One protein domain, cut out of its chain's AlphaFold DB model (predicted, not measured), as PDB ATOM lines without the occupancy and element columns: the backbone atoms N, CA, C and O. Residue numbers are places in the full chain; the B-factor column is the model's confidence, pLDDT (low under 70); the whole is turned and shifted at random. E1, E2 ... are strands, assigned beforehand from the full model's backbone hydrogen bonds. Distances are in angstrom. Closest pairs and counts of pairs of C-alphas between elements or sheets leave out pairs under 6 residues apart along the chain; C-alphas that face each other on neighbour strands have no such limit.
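This is residues 586 to 655 of the 808 residues of an uncharacterized protein of Clytia hemisphaerica (UniProt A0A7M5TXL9). Little regular structure: a small three-stranded sheet, with residues 586 to 615 looping beside it and residues 620 to 639 making a long loop that reaches away at one end. The 70 printed residues hold no named helix and three strands, E1, E2, E3 along the chain, 14 residues in all; the sheet's order is E1, E3, E2, antiparallel, and the class all strand. It is compact, radius of gyration of the C-alphas 11.5 A, spanning 32 by 24 by 21 A.

Inner strand E3, residues 649 to 654, forms an antiparallel hairpin with E2, residues 640 to 643; N 640 and O 652 are 2.8 A apart, within hydrogen-bond range. E3 is also antiparallel to E1, residues 616 to 619, with N 653 and O 618 at 2.7 A. The pairing is staggered: E3 pairs with E2 over its residues 649 to 652 and with E1 over its residues 652 to 654. Residues 591 to 592 pair parallel with 610 to 611.

E3 is 15.7 A long, E2 10.3 A and E1 8.5 A. C-alpha 616 begins E1 at (159.155, 156.421, 85.864); C-alpha 654 ends E3 at (158.978, 156.216, 90.362).

The C-alphas of Ala 631 and Thr 646 are the farthest apart, 34.7 A. The printed part has no cut. The link E1 to E2 is long, E2 to E3 tight. Residues 625 to 638 have pLDDT under 70.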
ATOM      1  N   PRO A 586     161.474 147.523  81.802       96.56
ATOM      2  CA  PRO A 586     160.834 146.363  81.176       96.56
ATOM      3  C   PRO A 586     159.820 146.728  80.084       96.56
ATOM      4  O   PRO A 586     159.442 145.865  79.296       96.56
ATOM      5  N   TYR A 587     159.355 147.980  80.048       96.19
ATOM      6  CA  TYR A 587     158.388 148.461  79.061       96.19
ATOM      7  C   TYR A 587     159.025 149.171  77.863       96.19
ATOM      8  O   TYR A 587     158.278 149.630  77.006       96.19
ATOM      9  N   ASP A 588     160.359 149.263  77.799       95.75
ATOM     10  CA  ASP A 588     161.089 149.990  76.749       95.75
ATOM     11  C   ASP A 588     160.626 151.455  76.612       95.75
ATOM     12  O   ASP A 588     160.232 151.954  75.558       95.75
ATOM     13  N   ILE A 589     160.588 152.150  77.748       96.12
ATOM     14  CA  ILE A 589     160.238 153.568  77.826       96.12
ATOM     15  C   ILE A 589     161.418 154.402  77.328       96.12
ATOM     16  O   ILE A 589     162.552 154.204  77.766       96.12
ATOM     17  N   GLN A 590     161.153 155.349  76.426       95.25
ATOM     18  CA  GLN A 590     162.169 156.288  75.958       95.25
ATOM     19  C   GLN A 590     162.587 157.232  77.088       95.25
ATOM     20  O   GLN A 590     161.744 157.691  77.860       95.25
ATOM     21  N   TYR A 591     163.878 157.547  77.153       93.69
ATOM     22  CA  TYR A 591     164.443 158.442  78.156       93.69
ATOM     23  C   TYR A 591     165.140 159.636  77.494       93.69
ATOM     24  O   TYR A 591     165.924 159.459  76.562       93.69
ATOM     25  N   SER A 592     164.865 160.837  78.000       91.38
ATOM     26  CA  SER A 592     165.497 162.095  77.597       91.38
ATOM     27  C   SER A 592     166.281 162.691  78.765       91.38
ATOM     28  O   SER A 592     165.779 162.768  79.884       91.38
ATOM     29  N   GLU A 593     167.502 163.165  78.506       86.00
ATOM     30  CA  GLU A 593     168.254 163.956  79.492       86.00
ATOM     31  C   GLU A 593     167.652 165.369  79.665       86.00
ATOM     32  O   GLU A 593     167.815 165.980  80.715       86.00
ATOM     33  N   ASP A 594     166.904 165.881  78.676       83.69
ATOM     34  CA  ASP A 594     166.196 167.168  78.767       83.69
ATOM     35  C   ASP A 594     164.850 166.986  79.506       83.69
ATOM     36  O   ASP A 594     164.014 166.201  79.033       83.69
ATOM     37  N   PRO A 595     164.602 167.685  80.638       79.75
ATOM     38  CA  PRO A 595     163.412 167.518  81.478       79.75
ATOM     39  C   PRO A 595     162.160 168.191  80.888       79.75
ATOM     40  O   PRO A 595     161.559 169.083  81.495       79.75
ATOM     41  N   LYS A 596     161.770 167.782  79.679       85.19
ATOM     42  CA  LYS A 596     160.654 168.352  78.906       85.19
ATOM     43  C   LYS A 596     159.590 167.321  78.540       85.19
ATOM     44  O   LYS A 596     158.939 167.458  77.501       85.19
ATOM     45  N   ALA A 597     159.376 166.293  79.368       86.06
ATOM     46  CA  ALA A 597     158.253 165.388  79.145       86.06
ATOM     47  C   ALA A 597     156.940 166.176  79.090       86.06
ATOM     48  O   ALA A 597     156.638 167.001  79.953       86.06
ATOM     49  N   THR A 598     156.151 165.910  78.053       90.06
ATOM     50  CA  THR A 598     154.817 166.494  77.884       90.06
ATOM     51  C   THR A 598     153.767 165.568  78.485       90.06
ATOM     52  O   THR A 598     154.004 164.369  78.621       90.06
ATOM     53  N   GLY A 599     152.605 166.115  78.842       88.75
ATOM     54  CA  GLY A 599     151.519 165.377  79.492       88.75
ATOM     55  C   GLY A 599     151.476 165.572  81.010       88.75
ATOM     56  O   GLY A 599     152.340 166.221  81.594       88.75
ATOM     57  N   SER A 600     150.436 165.044  81.662       86.75
ATOM     58  CA  SER A 600     150.242 165.174  83.118       86.75
ATOM     59  C   SER A 600     150.437 163.864  83.887       86.75
ATOM     60  O   SER A 600     150.276 163.840  85.112       86.75
ATOM     61  N   GLY A 601     150.773 162.773  83.193       88.12
ATOM     62  CA  GLY A 601     150.928 161.435  83.771       88.12
ATOM     63  C   GLY A 601     149.608 160.753  84.133       88.12
ATOM     64  O   GLY A 601     149.613 159.708  84.785       88.12
ATOM     65  N   SER A 602     148.469 161.334  83.741       89.06
ATOM     66  CA  SER A 602     147.153 160.708  83.902       89.06
ATOM     67  C   SER A 602     146.888 159.727  82.759       89.06
ATOM     68  O   SER A 602     147.483 159.833  81.692       89.06
ATOM     69  N   LYS A 603     145.952 158.789  82.935       88.56
ATOM     70  CA  LYS A 603     145.623 157.814  81.878       88.56
ATOM     71  C   LYS A 603     145.166 158.480  80.571       88.56
ATOM     72  O   LYS A 603     145.487 157.987  79.496       88.56
ATOM     73  N   GLY A 604     144.426 159.589  80.671       90.94
ATOM     74  CA  GLY A 604     143.955 160.365  79.518       90.94
ATOM     75  C   GLY A 604     144.994 161.331  78.941       90.94
ATOM     76  O   GLY A 604     144.855 161.757  77.802       90.94
ATOM     77  N   ASN A 605     146.039 161.662  79.704       93.25
ATOM     78  CA  ASN A 605     147.130 162.536  79.280       93.25
ATOM     79  C   ASN A 605     148.479 162.005  79.812       93.25
ATOM     80  O   ASN A 605     149.048 162.589  80.747       93.25
ATOM     81  N   PRO A 606     148.951 160.858  79.286       93.06
ATOM     82  CA  PRO A 606     150.155 160.200  79.777       93.06
ATOM     83  C   PRO A 606     151.409 160.993  79.423       93.06
ATOM     84  O   PRO A 606     151.412 161.764  78.463       93.06
ATOM     85  N   TYR A 607     152.487 160.767  80.172       94.44
ATOM     86  CA  TYR A 607     153.779 161.352  79.832       94.44
ATOM     87  C   TYR A 607     154.287 160.841  78.479       94.44
ATOM     88  O   TYR A 607     154.119 159.663  78.152       94.44
ATOM     89  N   SER A 608     154.909 161.720  77.691       94.12
ATOM     90  CA  SER A 608     155.448 161.370  76.369       94.12
ATOM     91  C   SER A 608     156.658 160.437  76.427       94.12
ATOM     92  O   SER A 608     156.810 159.602  75.545       94.12
ATOM     93  N   HIS A 609     157.504 160.597  77.442       93.00
ATOM     94  CA  HIS A 609     158.737 159.844  77.681       93.00
ATOM     95  C   HIS A 609     159.186 160.060  79.136       93.00
ATOM     96  O   HIS A 609     158.633 160.927  79.822       93.00
ATOM     97  N   SER A 610     160.193 159.324  79.602       93.38
ATOM     98  CA  SER A 610     160.811 159.558  80.907       93.38
ATOM     99  C   SER A 610     161.933 160.591  80.790       93.38
ATOM    100  O   SER A 610     162.550 160.726  79.735       93.38
ATOM    101  N   ASP A 611     162.192 161.336  81.860       91.81
ATOM    102  CA  ASP A 611     163.286 162.305  81.923       91.81
ATOM    103  C   ASP A 611     163.879 162.399  83.341       91.81
ATOM    104  O   ASP A 611     163.535 161.608  84.224       91.81
ATOM    105  N   GLN A 612     164.804 163.338  83.567       87.94
ATOM    106  CA  GLN A 612     165.453 163.524  84.870       87.94
ATOM    107  C   GLN A 612     164.489 163.850  86.029       87.94
ATOM    108  O   GLN A 612     164.792 163.454  87.154       87.94
ATOM    109  N   ARG A 613     163.346 164.510  85.775       86.38
ATOM    110  CA  ARG A 613     162.336 164.932  86.776       86.38
ATOM    111  C   ARG A 613     161.078 164.053  86.791       86.38
ATOM    112  O   ARG A 613     160.306 164.078  87.754       86.38
ATOM    113  N   ASN A 614     160.866 163.294  85.720       89.88
ATOM    114  CA  ASN A 614     159.778 162.346  85.500       89.88
ATOM    115  C   ASN A 614     160.362 160.947  85.245       89.88
ATOM    116  O   ASN A 614     160.213 160.357  84.168       89.88
ATOM    117  N   PHE A 615     161.065 160.426  86.243       92.75
ATOM    118  CA  PHE A 615     161.797 159.170  86.201       92.75
ATOM    119  C   PHE A 615     160.923 157.983  86.629       92.75
ATOM    120  O   PHE A 615     160.879 157.588  87.801       92.75
ATOM    121  N   PHE A 616     160.196 157.428  85.659       92.88
ATOM    122  CA  PHE A 616     159.155 156.421  85.864       92.88
ATOM    123  C   PHE A 616     159.367 155.217  84.939       92.88
ATOM    124  O   PHE A 616     158.893 155.212  83.805       92.88
ATOM    125  N   HIS A 617     160.074 154.187  85.413       94.56
ATOM    126  CA  HIS A 617     160.315 152.946  84.657       94.56
ATOM    127  C   HIS A 617     159.777 151.691  85.354       94.56
ATOM    128  O   HIS A 617     159.451 150.701  84.699       94.56
ATOM    129  N   THR A 618     159.657 151.717  86.682       94.19
ATOM    130  CA  THR A 618     159.282 150.551  87.482       94.19
ATOM    131  C   THR A 618     157.817 150.216  87.218       94.19
ATOM    132  O   THR A 618     156.975 151.098  87.386       94.19
ATOM    133  N   PRO A 619     157.451 148.977  86.850       93.88
ATOM    134  CA  PRO A 619     156.051 148.604  86.688       93.88
ATOM    135  C   PRO A 619     155.232 148.887  87.942       93.88
ATOM    136  O   PRO A 619     155.640 148.524  89.042       93.88
ATOM    137  N   ALA A 620     154.052 149.492  87.791       90.62
ATOM    138  CA  ALA A 620     153.219 149.802  88.953       90.62
ATOM    139  C   ALA A 620     152.786 148.542  89.722       90.62
ATOM    140  O   ALA A 620     152.693 148.584  90.942       90.62
ATOM    141  N   SER A 621     152.616 147.418  89.021       90.06
ATOM    142  CA  SER A 621     152.296 146.102  89.590       90.06
ATOM    143  C   SER A 621     153.445 145.438  90.357       90.06
ATOM    144  O   SER A 621     153.242 144.387  90.965       90.06
ATOM    145  N   PHE A 622     154.652 146.015  90.340       90.69
ATOM    146  CA  PHE A 622     155.733 145.576  91.223       90.69
ATOM    147  C   PHE A 622     155.390 145.847  92.697       90.69
ATOM    148  O   PHE A 622     155.729 145.042  93.563       90.69
ATOM    149  N   PHE A 623     154.671 146.941  92.964       89.19
ATOM    150  CA  PHE A 623     154.226 147.347  94.293       89.19
ATOM    151  C   PHE A 623     152.745 147.010  94.519       89.19
ATOM    152  O   PHE A 623     151.946 147.026  93.584       89.19
ATOM    153  N   THR A 624     152.368 146.738  95.768       80.88
ATOM    154  CA  THR A 624     150.982 146.448  96.184       80.88
ATOM    155  C   THR A 624     150.350 147.545  97.033       80.88
ATOM    156  O   THR A 624     149.128 147.584  97.145       80.88
ATOM    157  N   GLY A 625     151.157 148.443  97.605       63.34
ATOM    158  CA  GLY A 625     150.701 149.518  98.487       63.34
ATOM    159  C   GLY A 625     151.052 150.924  97.993       63.34
ATOM    160  O   GLY A 625     151.737 151.116  96.984       63.34
ATOM    161  N   VAL A 626     150.592 151.923  98.745       60.62
ATOM    162  CA  VAL A 626     150.978 153.333  98.598       60.62
ATOM    163  C   VAL A 626     152.009 153.649  99.685       60.62
ATOM    164  O   VAL A 626     151.801 153.285 100.838       60.62
ATOM    165  N   GLY A 627     153.137 154.272  99.327       57.03
ATOM    166  CA  GLY A 627     154.166 154.668 100.300       57.03
ATOM    167  C   GLY A 627     153.703 155.779 101.253       57.03
ATOM    168  O   GLY A 627     152.677 156.420 101.016       57.03
ATOM    169  N   GLU A 628     154.474 156.021 102.319       56.72
ATOM    170  CA  GLU A 628     154.293 157.200 103.182       56.72
ATOM    171  C   GLU A 628     154.452 158.485 102.344       56.72
ATOM    172  O   GLU A 628     155.294 158.524 101.452       56.72
ATOM    173  N   SER A 629     153.637 159.514 102.605       53.59
ATOM    174  CA  SER A 629     153.637 160.766 101.833       53.59
ATOM    175  C   SER A 629     153.886 162.001 102.704       53.59
ATOM    176  O   SER A 629     153.250 162.168 103.751       53.59
ATOM    177  N   ASP A 630     154.726 162.910 102.223       51.09
ATOM    178  CA  ASP A 630     154.974 164.257 102.735       51.09
ATOM    179  C   ASP A 630     154.600 165.340 101.719       51.09
ATOM    180  O   ASP A 630     154.577 165.108 100.516       51.09
ATOM    181  N   ALA A 631     154.371 166.564 102.199       49.72
ATOM    182  CA  ALA A 631     154.136 167.715 101.331       49.72
ATOM    183  C   ALA A 631     155.352 168.062 100.449       49.72
ATOM    184  O   ALA A 631     155.181 168.691  99.407       49.72
ATOM    185  N   ALA A 632     156.563 167.680 100.869       47.38
ATOM    186  CA  ALA A 632     157.784 167.856 100.082       47.38
ATOM    187  C   ALA A 632     158.025 166.731  99.056       47.38
ATOM    188  O   ALA A 632     158.869 166.893  98.172       47.38
ATOM    189  N   ASP A 633     157.291 165.615  99.137       67.75
ATOM    190  CA  ASP A 633     157.477 164.492  98.222       67.75
ATOM    191  C   ASP A 633     156.936 164.833  96.831       67.75
ATOM    192  O   ASP A 633     155.806 165.294  96.661       67.75
ATOM    193  N   THR A 634     157.735 164.565  95.802       55.03
ATOM    194  CA  THR A 634     157.356 164.875  94.410       55.03
ATOM    195  C   THR A 634     156.819 163.667  93.644       55.03
ATOM    196  O   THR A 634     156.332 163.810  92.520       55.03
ATOM    197  N   SER A 635     156.870 162.463  94.223       59.97
ATOM    198  CA  SER A 635     156.307 161.262  93.601       59.97
ATOM    199  C   SER A 635     154.793 161.178  93.802       59.97
ATOM    200  O   SER A 635     154.310 161.195  94.932       59.97
ATOM    201  N   LYS A 636     154.035 161.017  92.709       59.59
ATOM    202  CA  LYS A 636     152.583 160.795  92.769       59.59
ATOM    203  C   LYS A 636     152.268 159.412  93.347       59.59
ATOM    204  O   LYS A 636     152.811 158.401  92.897       59.59
ATOM    205  N   THR A 637     151.358 159.368  94.313       55.50
ATOM    206  CA  THR A 637     150.823 158.139  94.906       55.50
ATOM    207  C   THR A 637     149.904 157.415  93.908       55.50
ATOM    208  O   THR A 637     149.066 158.040  93.264       55.50
ATOM    209  N   GLY A 638     150.067 156.093  93.745       62.12
ATOM    210  CA  GLY A 638     149.175 155.260  92.911       62.12
ATOM    211  C   GLY A 638     149.610 154.991  91.460       62.12
ATOM    212  O   GLY A 638     148.857 154.367  90.714       62.12
ATOM    213  N   GLY A 639     150.822 155.396  91.065       77.94
ATOM    214  CA  GLY A 639     151.366 155.159  89.720       77.94
ATOM    215  C   GLY A 639     150.970 156.216  88.684       77.94
ATOM    216  O   GLY A 639     150.002 156.957  88.845       77.94
ATOM    217  N   VAL A 640     151.766 156.314  87.623       88.56
ATOM    218  CA  VAL A 640     151.611 157.270  86.521       88.56
ATOM    219  C   VAL A 640     151.611 156.548  85.182       88.56
ATOM    220  O   VAL A 640     152.231 155.496  85.007       88.56
ATOM    221  N   TRP A 641     150.912 157.135  84.217       92.75
ATOM    222  CA  TRP A 641     150.824 156.604  82.865       92.75
ATOM    223  C   TRP A 641     151.838 157.293  81.954       92.75
ATOM    224  O   TRP A 641     151.920 158.522  81.923       92.75
ATOM    225  N   ILE A 642     152.591 156.495  81.203       94.62
ATOM    226  CA  ILE A 642     153.663 156.940  80.305       94.62
ATOM    227  C   ILE A 642     153.604 156.151  78.997       94.62
ATOM    228  O   ILE A 642     153.197 154.988  78.990       94.62
ATOM    229  N   LYS A 643     153.959 156.786  77.880       95.25
ATOM    230  CA  LYS A 643     154.067 156.115  76.582       95.25
ATOM    231  C   LYS A 643     155.408 155.392  76.475       95.25
ATOM    232  O   LYS A 643     156.449 155.956  76.803       95.25
ATOM    233  N   ASN A 644     155.380 154.147  76.016       93.94
ATOM    234  CA  ASN A 644     156.591 153.420  75.656       93.94
ATOM    235  C   ASN A 644     157.071 153.772  74.233       93.94
ATOM    236  O   ASN A 644     156.428 154.551  73.524       93.94
ATOM    237  N   SER A 645     158.175 153.162  73.796       91.31
ATOM    238  CA  SER A 645     158.745 153.328  72.450       91.31
ATOM    239  C   SER A 645     157.770 153.012  71.305       91.31
ATOM    240  O   SER A 645     157.865 153.613  70.237       91.31
ATOM    241  N   THR A 646     156.794 152.124  71.527       91.19
ATOM    242  CA  THR A 646     155.761 151.761  70.542       91.19
ATOM    243  C   THR A 646     154.516 152.655  70.609       91.19
ATOM    244  O   THR A 646     153.547 152.411  69.895       91.19
ATOM    245  N   GLY A 647     154.500 153.669  71.482       89.81
ATOM    246  CA  GLY A 647     153.373 154.583  71.683       89.81
ATOM    247  C   GLY A 647     152.234 154.031  72.550       89.81
ATOM    248  O   GLY A 647     151.232 154.722  72.745       89.81
ATOM    249  N   HIS A 648     152.372 152.819  73.097       93.81
ATOM    250  CA  HIS A 648     151.420 152.234  74.037       93.81
ATOM    251  C   HIS A 648     151.561 152.863  75.421       93.81
ATOM    252  O   HIS A 648     152.662 153.065  75.933       93.81
ATOM    253  N   THR A 649     150.424 153.130  76.057       94.31
ATOM    254  CA  THR A 649     150.400 153.679  77.410       94.31
ATOM    255  C   THR A 649     150.548 152.565  78.444       94.31
ATOM    256  O   THR A 649     149.706 151.670  78.528       94.31
ATOM    257  N   VAL A 650     151.583 152.652  79.276       94.44
ATOM    258  CA  VAL A 650     151.876 151.715  80.369       94.44
ATOM    259  C   VAL A 650     151.793 152.416  81.724       94.44
ATOM    260  O   VAL A 650     151.974 153.631  81.817       94.44
ATOM    261  N   ASN A 651     151.493 151.656  82.781       92.75
ATOM    262  CA  ASN A 651     151.407 152.174  84.148       92.75
ATOM    263  C   ASN A 651     152.691 151.850  84.923       92.75
ATOM    264  O   ASN A 651     153.100 150.690  85.030       92.75
ATOM    265  N   THR A 652     153.317 152.888  85.464       93.19
ATOM    266  CA  THR A 652     154.628 152.832  86.110       93.19
ATOM    267  C   THR A 652     154.632 153.580  87.436       93.19
ATOM    268  O   THR A 652     153.757 154.388  87.733       93.19
ATOM    269  N   GLN A 653     155.639 153.318  88.252       91.56
ATOM    270  CA  GLN A 653     155.972 154.071  89.446       91.56
ATOM    271  C   GLN A 653     157.393 154.623  89.348       91.56
ATOM    272  O   GLN A 653     158.198 154.214  88.512       91.56
ATOM    273  N   ALA A 654     157.682 155.569  90.237       91.56
ATOM    274  CA  ALA A 654     158.978 156.216  90.362       91.56
ATOM    275  C   ALA A 654     160.104 155.192  90.603       91.56
ATOM    276  O   ALA A 654     159.968 154.310  91.463       91.56
ATOM    277  N   SER A 655     161.197 155.327  89.850       92.62
ATOM    278  CA  SER A 655     162.341 154.395  89.846       92.62
ATOM    279  C   SER A 655     163.580 154.916  90.570       92.62
ATOM    280  O   SER A 655     164.547 154.171  90.723       92.62
TER     281      SER A 655